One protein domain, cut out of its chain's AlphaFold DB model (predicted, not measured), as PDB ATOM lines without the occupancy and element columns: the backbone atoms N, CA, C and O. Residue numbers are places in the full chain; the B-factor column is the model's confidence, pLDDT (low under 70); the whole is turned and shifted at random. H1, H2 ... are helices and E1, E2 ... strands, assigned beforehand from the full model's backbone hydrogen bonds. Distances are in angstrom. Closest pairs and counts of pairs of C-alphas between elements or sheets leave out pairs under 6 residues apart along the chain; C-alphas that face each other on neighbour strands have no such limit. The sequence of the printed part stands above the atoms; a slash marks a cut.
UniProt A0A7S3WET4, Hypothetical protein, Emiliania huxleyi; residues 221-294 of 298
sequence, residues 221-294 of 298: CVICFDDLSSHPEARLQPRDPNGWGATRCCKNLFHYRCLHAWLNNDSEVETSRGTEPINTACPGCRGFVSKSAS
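Overview. This is residues 221 to 294 of the 298 residues of the protein "Hypothetical protein" of Emiliania huxleyi (UniProt A0A7S3WET4). This is an elongated domain with little regular structure: the small hairpin E1-E2 makes one end of its length, the short helix H2 lies in the middle among long loops, and H1 lies toward the other end. The printed part has 74 residues, 21 of them in named elements, in the order H1, H2, E1, E2; the class is mixed, and the two-strand sheet is antiparallel. It is only just compact, close to loose, with a radius of gyration of the C-alphas of 13.2 A and spans of 42 by 22 by 19 A.

Arrangement. E1, residues 268 to 271, and E2, residues 274 to 277, form an antiparallel hairpin at 137 degrees, with N 271 and O 274 within hydrogen-bond range at 2.9 A. H2, residues 256 to 263, and E2 are only just apart, at 8.5 A. H1, residues 232 to 236, is close to H2 but not clearly touching; their closest C-alphas, of Glu 233 and Tyr 256, are 7.5 A apart. In H2 every O i to N i+4 pair is within hydrogen-bond range; in H1 0 of 1 is, with 1 of 2 O i to N i+3 pairs.

Along the chain. E1 spans 8.9 A and E2 9.7 A, ending at C-alpha 277 (37.459, -31.890, -50.371). H2 spans 10.5 A; H1 spans 8.4 A from C-alpha 232 (35.224, -13.515, -28.691).

Size, cuts and confidence. The C-alphas farthest apart, of Arg 235 and Ser 272, are 42.8 A apart. The printed part has no cut; the link from H1 to H2 is long, 19 residues. Mean pLDDT of the printed part is 72.9, with residues 231 to 246, 266 to 270, 275 to 279 and 290 to 294 under 70.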
ATOM      1  N   CYS A 221      28.454 -25.404 -28.755       86.31
ATOM      2  CA  CYS A 221      28.929 -25.814 -30.067       86.31
ATOM      3  C   CYS A 221      29.041 -27.337 -30.142       86.31
ATOM      4  O   CYS A 221      29.763 -27.952 -29.370       86.31
ATOM      5  N   VAL A 222      28.442 -27.955 -31.158       88.06
ATOM      6  CA  VAL A 222      28.472 -29.424 -31.317       88.06
ATOM      7  C   VAL A 222      29.867 -29.982 -31.676       88.06
ATOM      8  O   VAL A 222      30.086 -31.185 -31.592       88.06
ATOM      9  N   ILE A 223      30.816 -29.140 -32.104       88.50
ATOM     10  CA  ILE A 223      32.174 -29.582 -32.474       88.50
ATOM     11  C   ILE A 223      33.114 -29.581 -31.263       88.50
ATOM     12  O   ILE A 223      33.800 -30.576 -31.046       88.50
ATOM     13  N   CYS A 224      33.184 -28.480 -30.508       90.44
ATOM     14  CA  CYS A 224      34.097 -28.366 -29.363       90.44
ATOM     15  C   CYS A 224      33.418 -28.524 -27.998       90.44
ATOM     16  O   CYS A 224      34.122 -28.633 -27.004       90.44
ATOM     17  N   PHE A 225      32.084 -28.564 -27.949       89.12
ATOM     18  CA  PHE A 225      31.271 -28.638 -26.728       89.12
ATOM     19  C   PHE A 225      31.415 -27.444 -25.773       89.12
ATOM     20  O   PHE A 225      30.886 -27.478 -24.668       89.12
ATOM     21  N   ASP A 226      32.077 -26.367 -26.202       88.56
ATOM     22  CA  ASP A 226      32.116 -25.119 -25.443       88.56
ATOM     23  C   ASP A 226      30.852 -24.287 -25.691       88.56
ATOM     24  O   ASP A 226      30.235 -24.342 -26.763       88.56
ATOM     25  N   ASP A 227      30.502 -23.452 -24.713       86.69
ATOM     26  CA  ASP A 227      29.413 -22.487 -24.834       86.69
ATOM     27  C   ASP A 227      29.670 -21.540 -26.022       86.69
ATOM     28  O   ASP A 227      30.767 -20.986 -26.186       86.69
ATOM     29  N   LEU A 228      28.656 -21.322 -26.861       78.81
ATOM     30  CA  LEU A 228      28.738 -20.384 -27.979       78.81
ATOM     31  C   LEU A 228      29.025 -18.958 -27.517       78.81
ATOM     32  O   LEU A 228      29.621 -18.201 -28.278       78.81
ATOM     33  N   SER A 229      28.644 -18.605 -26.285       76.44
ATOM     34  CA  SER A 229      28.878 -17.277 -25.708       76.44
ATOM     35  C   SER A 229      30.338 -17.031 -25.292       76.44
ATOM     36  O   SER A 229      30.784 -15.884 -25.234       76.44
ATOM     37  N   SER A 230      31.100 -18.101 -25.041       74.75
ATOM     38  CA  SER A 230      32.450 -18.033 -24.463       74.75
ATOM     39  C   SER A 230      33.523 -17.527 -25.434       74.75
ATOM     40  O   SER A 230      34.606 -17.117 -25.014       74.75
ATOM     41  N   HIS A 231      33.234 -17.524 -26.738       68.00
ATOM     42  CA  HIS A 231      34.206 -17.158 -27.760       68.00
ATOM     43  C   HIS A 231      34.120 -15.656 -28.091       68.00
ATOM     44  O   HIS A 231      33.019 -15.127 -28.237       68.00
ATOM     45  N   PRO A 232      35.241 -14.937 -28.307       64.94
ATOM     46  CA  PRO A 232      35.224 -13.515 -28.691       64.94
ATOM     47  C   PRO A 232      34.418 -13.228 -29.973       64.94
ATOM     48  O   PRO A 232      33.928 -12.117 -30.172       64.94
ATOM     49  N   GLU A 233      34.234 -14.248 -30.813       61.66
ATOM     50  CA  GLU A 233      33.425 -14.223 -32.038       61.66
ATOM     51  C   GLU A 233      31.914 -14.249 -31.777       61.66
ATOM     52  O   GLU A 233      31.142 -13.892 -32.660       61.66
ATOM     53  N   ALA A 234      31.473 -14.575 -30.559       58.69
ATOM     54  CA  ALA A 234      30.071 -14.491 -30.149       58.69
ATOM     55  C   ALA A 234      29.514 -13.058 -30.233       58.69
ATOM     56  O   ALA A 234      28.303 -12.853 -30.236       58.69
ATOM     57  N   ARG A 235      30.391 -12.048 -30.334       55.00
ATOM     58  CA  ARG A 235      30.011 -10.653 -30.601       55.00
ATOM     59  C   ARG A 235      29.550 -10.417 -32.043       55.00
ATOM     60  O   ARG A 235      28.879  -9.420 -32.288       55.00
ATOM     61  N   LEU A 236      29.849 -11.326 -32.975       55.34
ATOM     62  CA  LEU A 236      29.500 -11.233 -34.400       55.34
ATOM     63  C   LEU A 236      28.124 -11.856 -34.730       55.34
ATOM     64  O   LEU A 236      27.899 -12.314 -35.841       55.34
ATOM     65  N   GLN A 237      27.179 -11.793 -33.782       54.00
ATOM     66  CA  GLN A 237      25.757 -12.179 -33.897       54.00
ATOM     67  C   GLN A 237      25.446 -13.693 -33.978       54.00
ATOM     68  O   GLN A 237      25.292 -14.252 -35.062       54.00
ATOM     69  N   PRO A 238      25.142 -14.330 -32.829       51.81
ATOM     70  CA  PRO A 238      24.552 -15.671 -32.735       51.81
ATOM     71  C   PRO A 238      23.011 -15.678 -32.837       51.81
ATOM     72  O   PRO A 238      22.373 -16.682 -32.518       51.81
ATOM     73  N   ARG A 239      22.379 -14.541 -33.176       52.50
ATOM     74  CA  ARG A 239      20.919 -14.342 -33.040       52.50
ATOM     75  C   ARG A 239      20.134 -14.350 -34.348       52.50
ATOM     76  O   ARG A 239      18.911 -14.452 -34.292       52.50
ATOM     77  N   ASP A 240      20.797 -14.283 -35.497       57.94
ATOM     78  CA  ASP A 240      20.122 -14.464 -36.780       57.94
ATOM     79  C   ASP A 240      20.110 -15.969 -37.129       57.94
ATOM     80  O   ASP A 240      21.172 -16.595 -37.135       57.94
ATOM     81  N   PRO A 241      18.958 -16.594 -37.438       55.72
ATOM     82  CA  PRO A 241      18.914 -17.937 -38.032       55.72
ATOM     83  C   PRO A 241      19.656 -18.047 -39.383       55.72
ATOM     84  O   PRO A 241      19.888 -19.155 -39.873       55.72
ATOM     85  N   ASN A 242      20.039 -16.921 -39.991       58.00
ATOM     86  CA  ASN A 242      20.968 -16.818 -41.120       58.00
ATOM     87  C   ASN A 242      22.378 -16.343 -40.727       58.00
ATOM     88  O   ASN A 242      23.211 -16.149 -41.611       58.00
ATOM     89  N   GLY A 243      22.636 -16.159 -39.434       60.81
ATOM     90  CA  GLY A 243      23.896 -15.690 -38.880       60.81
ATOM     91  C   GLY A 243      25.018 -16.720 -38.962       60.81
ATOM     92  O   GLY A 243      24.843 -17.883 -39.346       60.81
ATOM     93  N   TRP A 244      26.208 -16.262 -38.597       62.19
ATOM     94  CA  TRP A 244      27.439 -17.030 -38.681       62.19
ATOM     95  C   TRP A 244      27.399 -18.229 -37.717       62.19
ATOM     96  O   TRP A 244      27.083 -18.082 -36.541       62.19
ATOM     97  N   GLY A 245      27.717 -19.432 -38.213       63.50
ATOM     98  CA  GLY A 245      27.779 -20.650 -37.387       63.50
ATOM     99  C   GLY A 245      26.491 -21.484 -37.298       63.50
ATOM    100  O   GLY A 245      26.501 -22.530 -36.653       63.50
ATOM    101  N   ALA A 246      25.404 -21.099 -37.978       68.31
ATOM    102  CA  ALA A 246      24.182 -21.906 -38.065       68.31
ATOM    103  C   ALA A 246      24.099 -22.691 -39.389       68.31
ATOM    104  O   ALA A 246      24.228 -22.128 -40.481       68.31
ATOM    105  N   THR A 247      23.828 -24.000 -39.322       71.94
ATOM    106  CA  THR A 247      23.530 -24.795 -40.526       71.94
ATOM    107  C   THR A 247      22.023 -24.876 -40.770       71.94
ATOM    108  O   THR A 247      21.229 -25.175 -39.877       71.94
ATOM    109  N   ARG A 248      21.596 -24.666 -42.025       70.69
ATOM    110  CA  ARG A 248      20.170 -24.749 -42.396       70.69
ATOM    111  C   ARG A 248      19.595 -26.171 -42.332       70.69
ATOM    112  O   ARG A 248      18.380 -26.310 -42.291       70.69
ATOM    113  N   CYS A 249      20.435 -27.212 -42.334       81.12
ATOM    114  CA  CYS A 249      19.960 -28.599 -42.422       81.12
ATOM    115  C   CYS A 249      19.321 -29.120 -41.131       81.12
ATOM    116  O   CYS A 249      18.405 -29.930 -41.200       81.12
ATOM    117  N   CYS A 250      19.820 -28.711 -39.961       82.19
ATOM    118  CA  CYS A 250      19.402 -29.305 -38.688       82.19
ATOM    119  C   CYS A 250      19.349 -28.324 -37.527       82.19
ATOM    120  O   CYS A 250      19.159 -28.759 -36.399       82.19
ATOM    121  N   LYS A 251      19.517 -27.021 -37.792       80.44
ATOM    122  CA  LYS A 251      19.477 -25.954 -36.781       80.44
ATOM    123  C   LYS A 251      20.495 -26.120 -35.642       80.44
ATOM    124  O   LYS A 251      20.390 -25.427 -34.638       80.44
ATOM    125  N   ASN A 252      21.490 -26.993 -35.805       84.25
ATOM    126  CA  ASN A 252      22.592 -27.083 -34.856       84.25
ATOM    127  C   ASN A 252      23.462 -25.835 -34.970       84.25
ATOM    128  O   ASN A 252      23.643 -25.278 -36.062       84.25
ATOM    129  N   LEU A 253      24.008 -25.433 -33.830       83.31
ATOM    130  CA  LEU A 253      24.825 -24.246 -33.695       83.31
ATOM    131  C   LEU A 253      26.293 -24.631 -33.511       83.31
ATOM    132  O   LEU A 253      26.637 -25.623 -32.862       83.31
ATOM    133  N   PHE A 254      27.167 -23.840 -34.119       84.31
ATOM    134  CA  PHE A 254      28.602 -24.062 -34.121       84.31
ATOM    135  C   PHE A 254      29.328 -22.728 -33.966       84.31
ATOM    136  O   PHE A 254      28.857 -21.714 -34.484       84.31
ATOM    137  N   HIS A 255      30.505 -22.709 -33.335       83.81
ATOM    138  CA  HIS A 255      31.387 -21.553 -33.492       83.81
ATOM    139  C   HIS A 255      31.808 -21.434 -34.955       83.81
ATOM    140  O   HIS A 255      32.031 -22.445 -35.632       83.81
ATOM    141  N   TYR A 256      31.971 -20.199 -35.428       79.06
ATOM    142  CA  TYR A 256      32.412 -19.940 -36.792       79.06
ATOM    143  C   TYR A 256      33.728 -20.655 -37.100       79.06
ATOM    144  O   TYR A 256      33.789 -21.408 -38.069       79.06
ATOM    145  N   ARG A 257      34.754 -20.505 -36.251       80.56
ATOM    146  CA  ARG A 257      36.044 -21.187 -36.451       80.56
ATOM    147  C   ARG A 257      35.924 -22.701 -36.493       80.56
ATOM    148  O   ARG A 257      36.565 -23.318 -37.338       80.56
ATOM    149  N   CYS A 258      35.106 -23.295 -35.628       85.12
ATOM    150  CA  CYS A 258      34.906 -24.741 -35.609       85.12
ATOM    151  C   CYS A 258      34.255 -25.221 -36.909       85.12
ATOM    152  O   CYS A 258      34.744 -26.159 -37.535       85.12
ATOM    153  N   LEU A 259      33.186 -24.552 -37.352       83.69
ATOM    154  CA  LEU A 259      32.499 -24.911 -38.590       83.69
ATOM    155  C   LEU A 259      33.357 -24.625 -39.831       83.69
ATOM    156  O   LEU A 259      33.386 -25.432 -40.755       83.69
ATOM    157  N   HIS A 260      34.087 -23.511 -39.848       79.50
ATOM    158  CA  HIS A 260      34.999 -23.147 -40.928       79.50
ATOM    159  C   HIS A 260      36.152 -24.146 -41.038       79.50
ATOM    160  O   HIS A 260      36.416 -24.644 -42.127       79.50
ATOM    161  N   ALA A 261      36.809 -24.487 -39.925       85.00
ATOM    162  CA  ALA A 261      37.868 -25.495 -39.902       85.00
ATOM    163  C   ALA A 261      37.348 -26.875 -40.319       85.00
ATOM    164  O   ALA A 261      38.050 -27.606 -41.002       85.00
ATOM    165  N   TRP A 262      36.108 -27.221 -39.961       86.62
ATOM    166  CA  TRP A 262      35.479 -28.456 -40.415       86.62
ATOM    167  C   TRP A 262      35.276 -28.476 -41.938       86.62
ATOM    168  O   TRP A 262      35.671 -29.436 -42.597       86.62
ATOM    169  N   LEU A 263      34.681 -27.418 -42.501       81.31
ATOM    170  CA  LEU A 263      34.336 -27.333 -43.930       81.31
ATOM    171  C   LEU A 263      35.544 -27.077 -44.847       81.31
ATOM    172  O   LEU A 263      35.519 -27.437 -46.029       81.31
ATOM    173  N   ASN A 264      36.584 -26.444 -44.311       76.81
ATOM    174  CA  ASN A 264      37.837 -26.122 -44.996       76.81
ATOM    175  C   ASN A 264      39.010 -26.923 -44.425       76.81
ATOM    176  O   ASN A 264      40.145 -26.465 -44.459       76.81
ATOM    177  N   ASN A 265      38.747 -28.108 -43.867       76.75
ATOM    178  CA  ASN A 265      39.831 -29.038 -43.598       76.75
ATOM    179  C   ASN A 265      40.354 -29.508 -44.961       76.75
ATOM    180  O   ASN A 265      39.695 -30.309 -45.627       76.75
ATOM    181  N   ASP A 266      41.503 -28.976 -45.376       61.97
ATOM    182  CA  ASP A 266      42.176 -29.236 -46.657       61.97
ATOM    183  C   ASP A 266      42.742 -30.664 -46.758       61.97
ATOM    184  O   ASP A 266      43.641 -30.950 -47.545       61.97
ATOM    185  N   SER A 267      42.228 -31.596 -45.955       60.91
ATOM    186  CA  SER A 267      42.387 -33.016 -46.208       60.91
ATOM    187  C   SER A 267      41.677 -33.334 -47.524       60.91
ATOM    188  O   SER A 267      40.474 -33.596 -47.556       60.91
ATOM    189  N   GLU A 268      42.416 -33.231 -48.619       63.88
ATOM    190  CA  GLU A 268      42.031 -33.769 -49.911       63.88
ATOM    191  C   GLU A 268      42.092 -35.295 -49.818       63.88
ATOM    192  O   GLU A 268      43.077 -35.864 -49.344       63.88
ATOM    193  N   VAL A 269      41.025 -35.970 -50.241       58.69
ATOM    194  CA  VAL A 269      41.077 -37.414 -50.483       58.69
ATOM    195  C   VAL A 269      41.079 -37.626 -51.981       58.69
ATOM    196  O   VAL A 269      40.249 -37.073 -52.704       58.69
ATOM    197  N   GLU A 270      42.022 -38.442 -52.441       63.16
ATOM    198  CA  GLU A 270      42.020 -38.941 -53.807       63.16
ATOM    199  C   GLU A 270      40.781 -39.815 -54.010       63.16
ATOM    200  O   GLU A 270      40.657 -40.916 -53.468       63.16
ATOM    201  N   THR A 271      39.834 -39.305 -54.787       70.06
ATOM    202  CA  THR A 271      38.716 -40.090 -55.305       70.06
ATOM    203  C   THR A 271      39.025 -40.516 -56.735       70.06
ATOM    204  O   THR A 271      39.892 -39.954 -57.405       70.06
ATOM    205  N   SER A 272      38.265 -41.472 -57.270       72.50
ATOM    206  CA  SER A 272      38.366 -41.881 -58.679       72.50
ATOM    207  C   SER A 272      38.061 -40.759 -59.688       72.50
ATOM    208  O   SER A 272      38.220 -40.965 -60.889       72.50
ATOM    209  N   ARG A 273      37.623 -39.581 -59.220       74.00
ATOM    210  CA  ARG A 273      37.322 -38.385 -60.021       74.00
ATOM    211  C   ARG A 273      38.290 -37.217 -59.782       74.00
ATOM    212  O   ARG A 273      38.107 -36.171 -60.394       74.00
ATOM    213  N   GLY A 274      39.312 -37.395 -58.943       79.19
ATOM    214  CA  GLY A 274      40.271 -36.353 -58.560       79.19
ATOM    215  C   GLY A 274      40.321 -36.121 -57.050       79.19
ATOM    216  O   GLY A 274      39.664 -36.824 -56.276       79.19
ATOM    217  N   THR A 275      41.116 -35.142 -56.621       67.31
ATOM    218  CA  THR A 275      41.154 -34.700 -55.226       67.31
ATOM    219  C   THR A 275      39.868 -33.943 -54.903       67.31
ATOM    220  O   THR A 275      39.617 -32.854 -55.413       67.31
ATOM    221  N   GLU A 276      39.007 -34.548 -54.084       62.56
ATOM    222  CA  GLU A 276      37.768 -33.910 -53.636       62.56
ATOM    223  C   GLU A 276      37.895 -33.517 -52.153       62.56
ATOM    224  O   GLU A 276      38.373 -34.312 -51.334       62.56
ATOM    225  N   PRO A 277      37.470 -32.299 -51.767       64.44
ATOM    226  CA  PRO A 277      37.459 -31.890 -50.371       64.44
ATOM    227  C   PRO A 277      36.425 -32.722 -49.605       64.44
ATOM    228  O   PRO A 277      35.225 -32.653 -49.880       64.44
ATOM    229  N   ILE A 278      36.893 -33.482 -48.612       62.34
ATOM    230  CA  ILE A 278      36.092 -34.482 -47.882       62.34
ATOM    231  C   ILE A 278      34.856 -33.862 -47.212       62.34
ATOM    232  O   ILE A 278      33.791 -34.478 -47.145       62.34
ATOM    233  N   ASN A 279      34.976 -32.637 -46.700       68.06
ATOM    234  CA  ASN A 279      34.019 -32.110 -45.733       68.06
ATOM    235  C   ASN A 279      33.134 -31.005 -46.316       68.06
ATOM    236  O   ASN A 279      33.274 -29.826 -46.010       68.06
ATOM    237  N   THR A 280      32.149 -31.399 -47.123       75.88
ATOM    238  CA  THR A 280      30.984 -30.546 -47.452       75.88
ATOM    239  C   THR A 280      29.741 -30.901 -46.629       75.88
ATOM    240  O   THR A 280      28.658 -30.365 -46.858       75.88
ATOM    241  N   ALA A 281      29.877 -31.798 -45.652       86.06
ATOM    242  CA  ALA A 281      28.777 -32.284 -44.828       86.06
ATOM    243  C   ALA A 281      28.701 -31.560 -43.475       86.06
ATOM    244  O   ALA A 281      29.717 -31.300 -42.830       86.06
ATOM    245  N   CYS A 282      27.483 -31.288 -43.007       86.44
ATOM    246  CA  CYS A 282      27.239 -30.750 -41.673       86.44
ATOM    247  C   CYS A 282      27.681 -31.757 -40.593       86.44
ATOM    248  O   CYS A 282      27.241 -32.909 -40.647       86.44
ATOM    249  N   PRO A 283      28.441 -31.343 -39.563       87.00
ATOM    250  CA  PRO A 283      28.869 -32.243 -38.489       87.00
ATOM    251  C   PRO A 283      27.708 -32.904 -37.730       87.00
ATOM    252  O   PRO A 283      27.830 -34.039 -37.281       87.00
ATOM    253  N   GLY A 284      26.567 -32.217 -37.606       87.00
ATOM    254  CA  GLY A 284      25.406 -32.721 -36.870       87.00
ATOM    255  C   GLY A 284      24.518 -33.668 -37.677       87.00
ATOM    256  O   GLY A 284      24.213 -34.771 -37.237       87.00
ATOM    257  N   CYS A 285      24.092 -33.237 -38.868       87.88
ATOM    258  CA  CYS A 285      23.086 -33.945 -39.672       87.88
ATOM    259  C   CYS A 285      23.678 -34.749 -40.840       87.88
ATOM    260  O   CYS A 285      22.958 -35.497 -41.494       87.88
ATOM    261  N   ARG A 286      24.965 -34.538 -41.156       87.00
ATOM    262  CA  ARG A 286      25.660 -35.005 -42.375       87.00
ATOM    263  C   ARG A 286      25.054 -34.559 -43.711       87.00
ATOM    264  O   ARG A 286      25.529 -34.965 -44.764       87.00
ATOM    265  N   GLY A 287      24.036 -33.709 -43.688       84.06
ATOM    266  CA  GLY A 287      23.478 -33.057 -44.868       84.06
ATOM    267  C   GLY A 287      24.470 -32.090 -45.509       84.06
ATOM    268  O   GLY A 287      25.358 -31.560 -44.840       84.06
ATOM    269  N   PHE A 288      24.307 -31.862 -46.809       82.94
ATOM    270  CA  PHE A 288      25.171 -30.989 -47.599       82.94
ATOM    271  C   PHE A 288      25.102 -29.529 -47.122       82.94
ATOM    272  O   PHE A 288      24.016 -28.980 -46.913       82.94
ATOM    273  N   VAL A 289      26.264 -28.895 -46.968       78.00
ATOM    274  CA  VAL A 289      26.418 -27.487 -46.588       78.00
ATOM    275  C   VAL A 289      27.115 -26.753 -47.728       78.00
ATOM    276  O   VAL A 289      28.264 -27.032 -48.059       78.00
ATOM    277  N   SER A 290      26.421 -25.789 -48.340       69.62
ATOM    278  CA  SER A 290      26.981 -25.011 -49.448       69.62
ATOM    279  C   SER A 290      28.126 -24.110 -48.971       69.62
ATOM    280  O   SER A 290      27.905 -23.249 -48.115       69.62
ATOM    281  N   LYS A 291      29.303 -24.218 -49.598       68.19
ATOM    282  CA  LYS A 291      30.461 -23.320 -49.408       68.19
ATOM    283  C   LYS A 291      30.266 -21.937 -50.056       68.19
ATOM    284  O   LYS A 291      31.165 -21.422 -50.713       68.19
ATOM    285  N   SER A 292      29.087 -21.327 -49.956       57.19
ATOM    286  CA  SER A 292      28.905 -19.983 -50.512       57.19
ATOM    287  C   SER A 292      29.763 -19.003 -49.706       57.19
ATOM    288  O   SER A 292      29.424 -18.713 -48.558       57.19
ATOM    289  N   ALA A 293      30.850 -18.499 -50.300       47.94
ATOM    290  CA  ALA A 293      31.777 -17.532 -49.699       47.94
ATOM    291  C   ALA A 293      31.057 -16.317 -49.079       47.94
ATOM    292  O   ALA A 293      31.475 -15.806 -48.047       47.94
ATOM    293  N   SER A 294      29.904 -15.930 -49.637       48.88
ATOM    294  CA  SER A 294      29.046 -14.854 -49.124       48.88
ATOM    295  C   SER A 294      28.476 -15.094 -47.718       48.88
ATOM    296  O   SER A 294      28.065 -14.136 -47.082       48.88
TER     297      SER A 294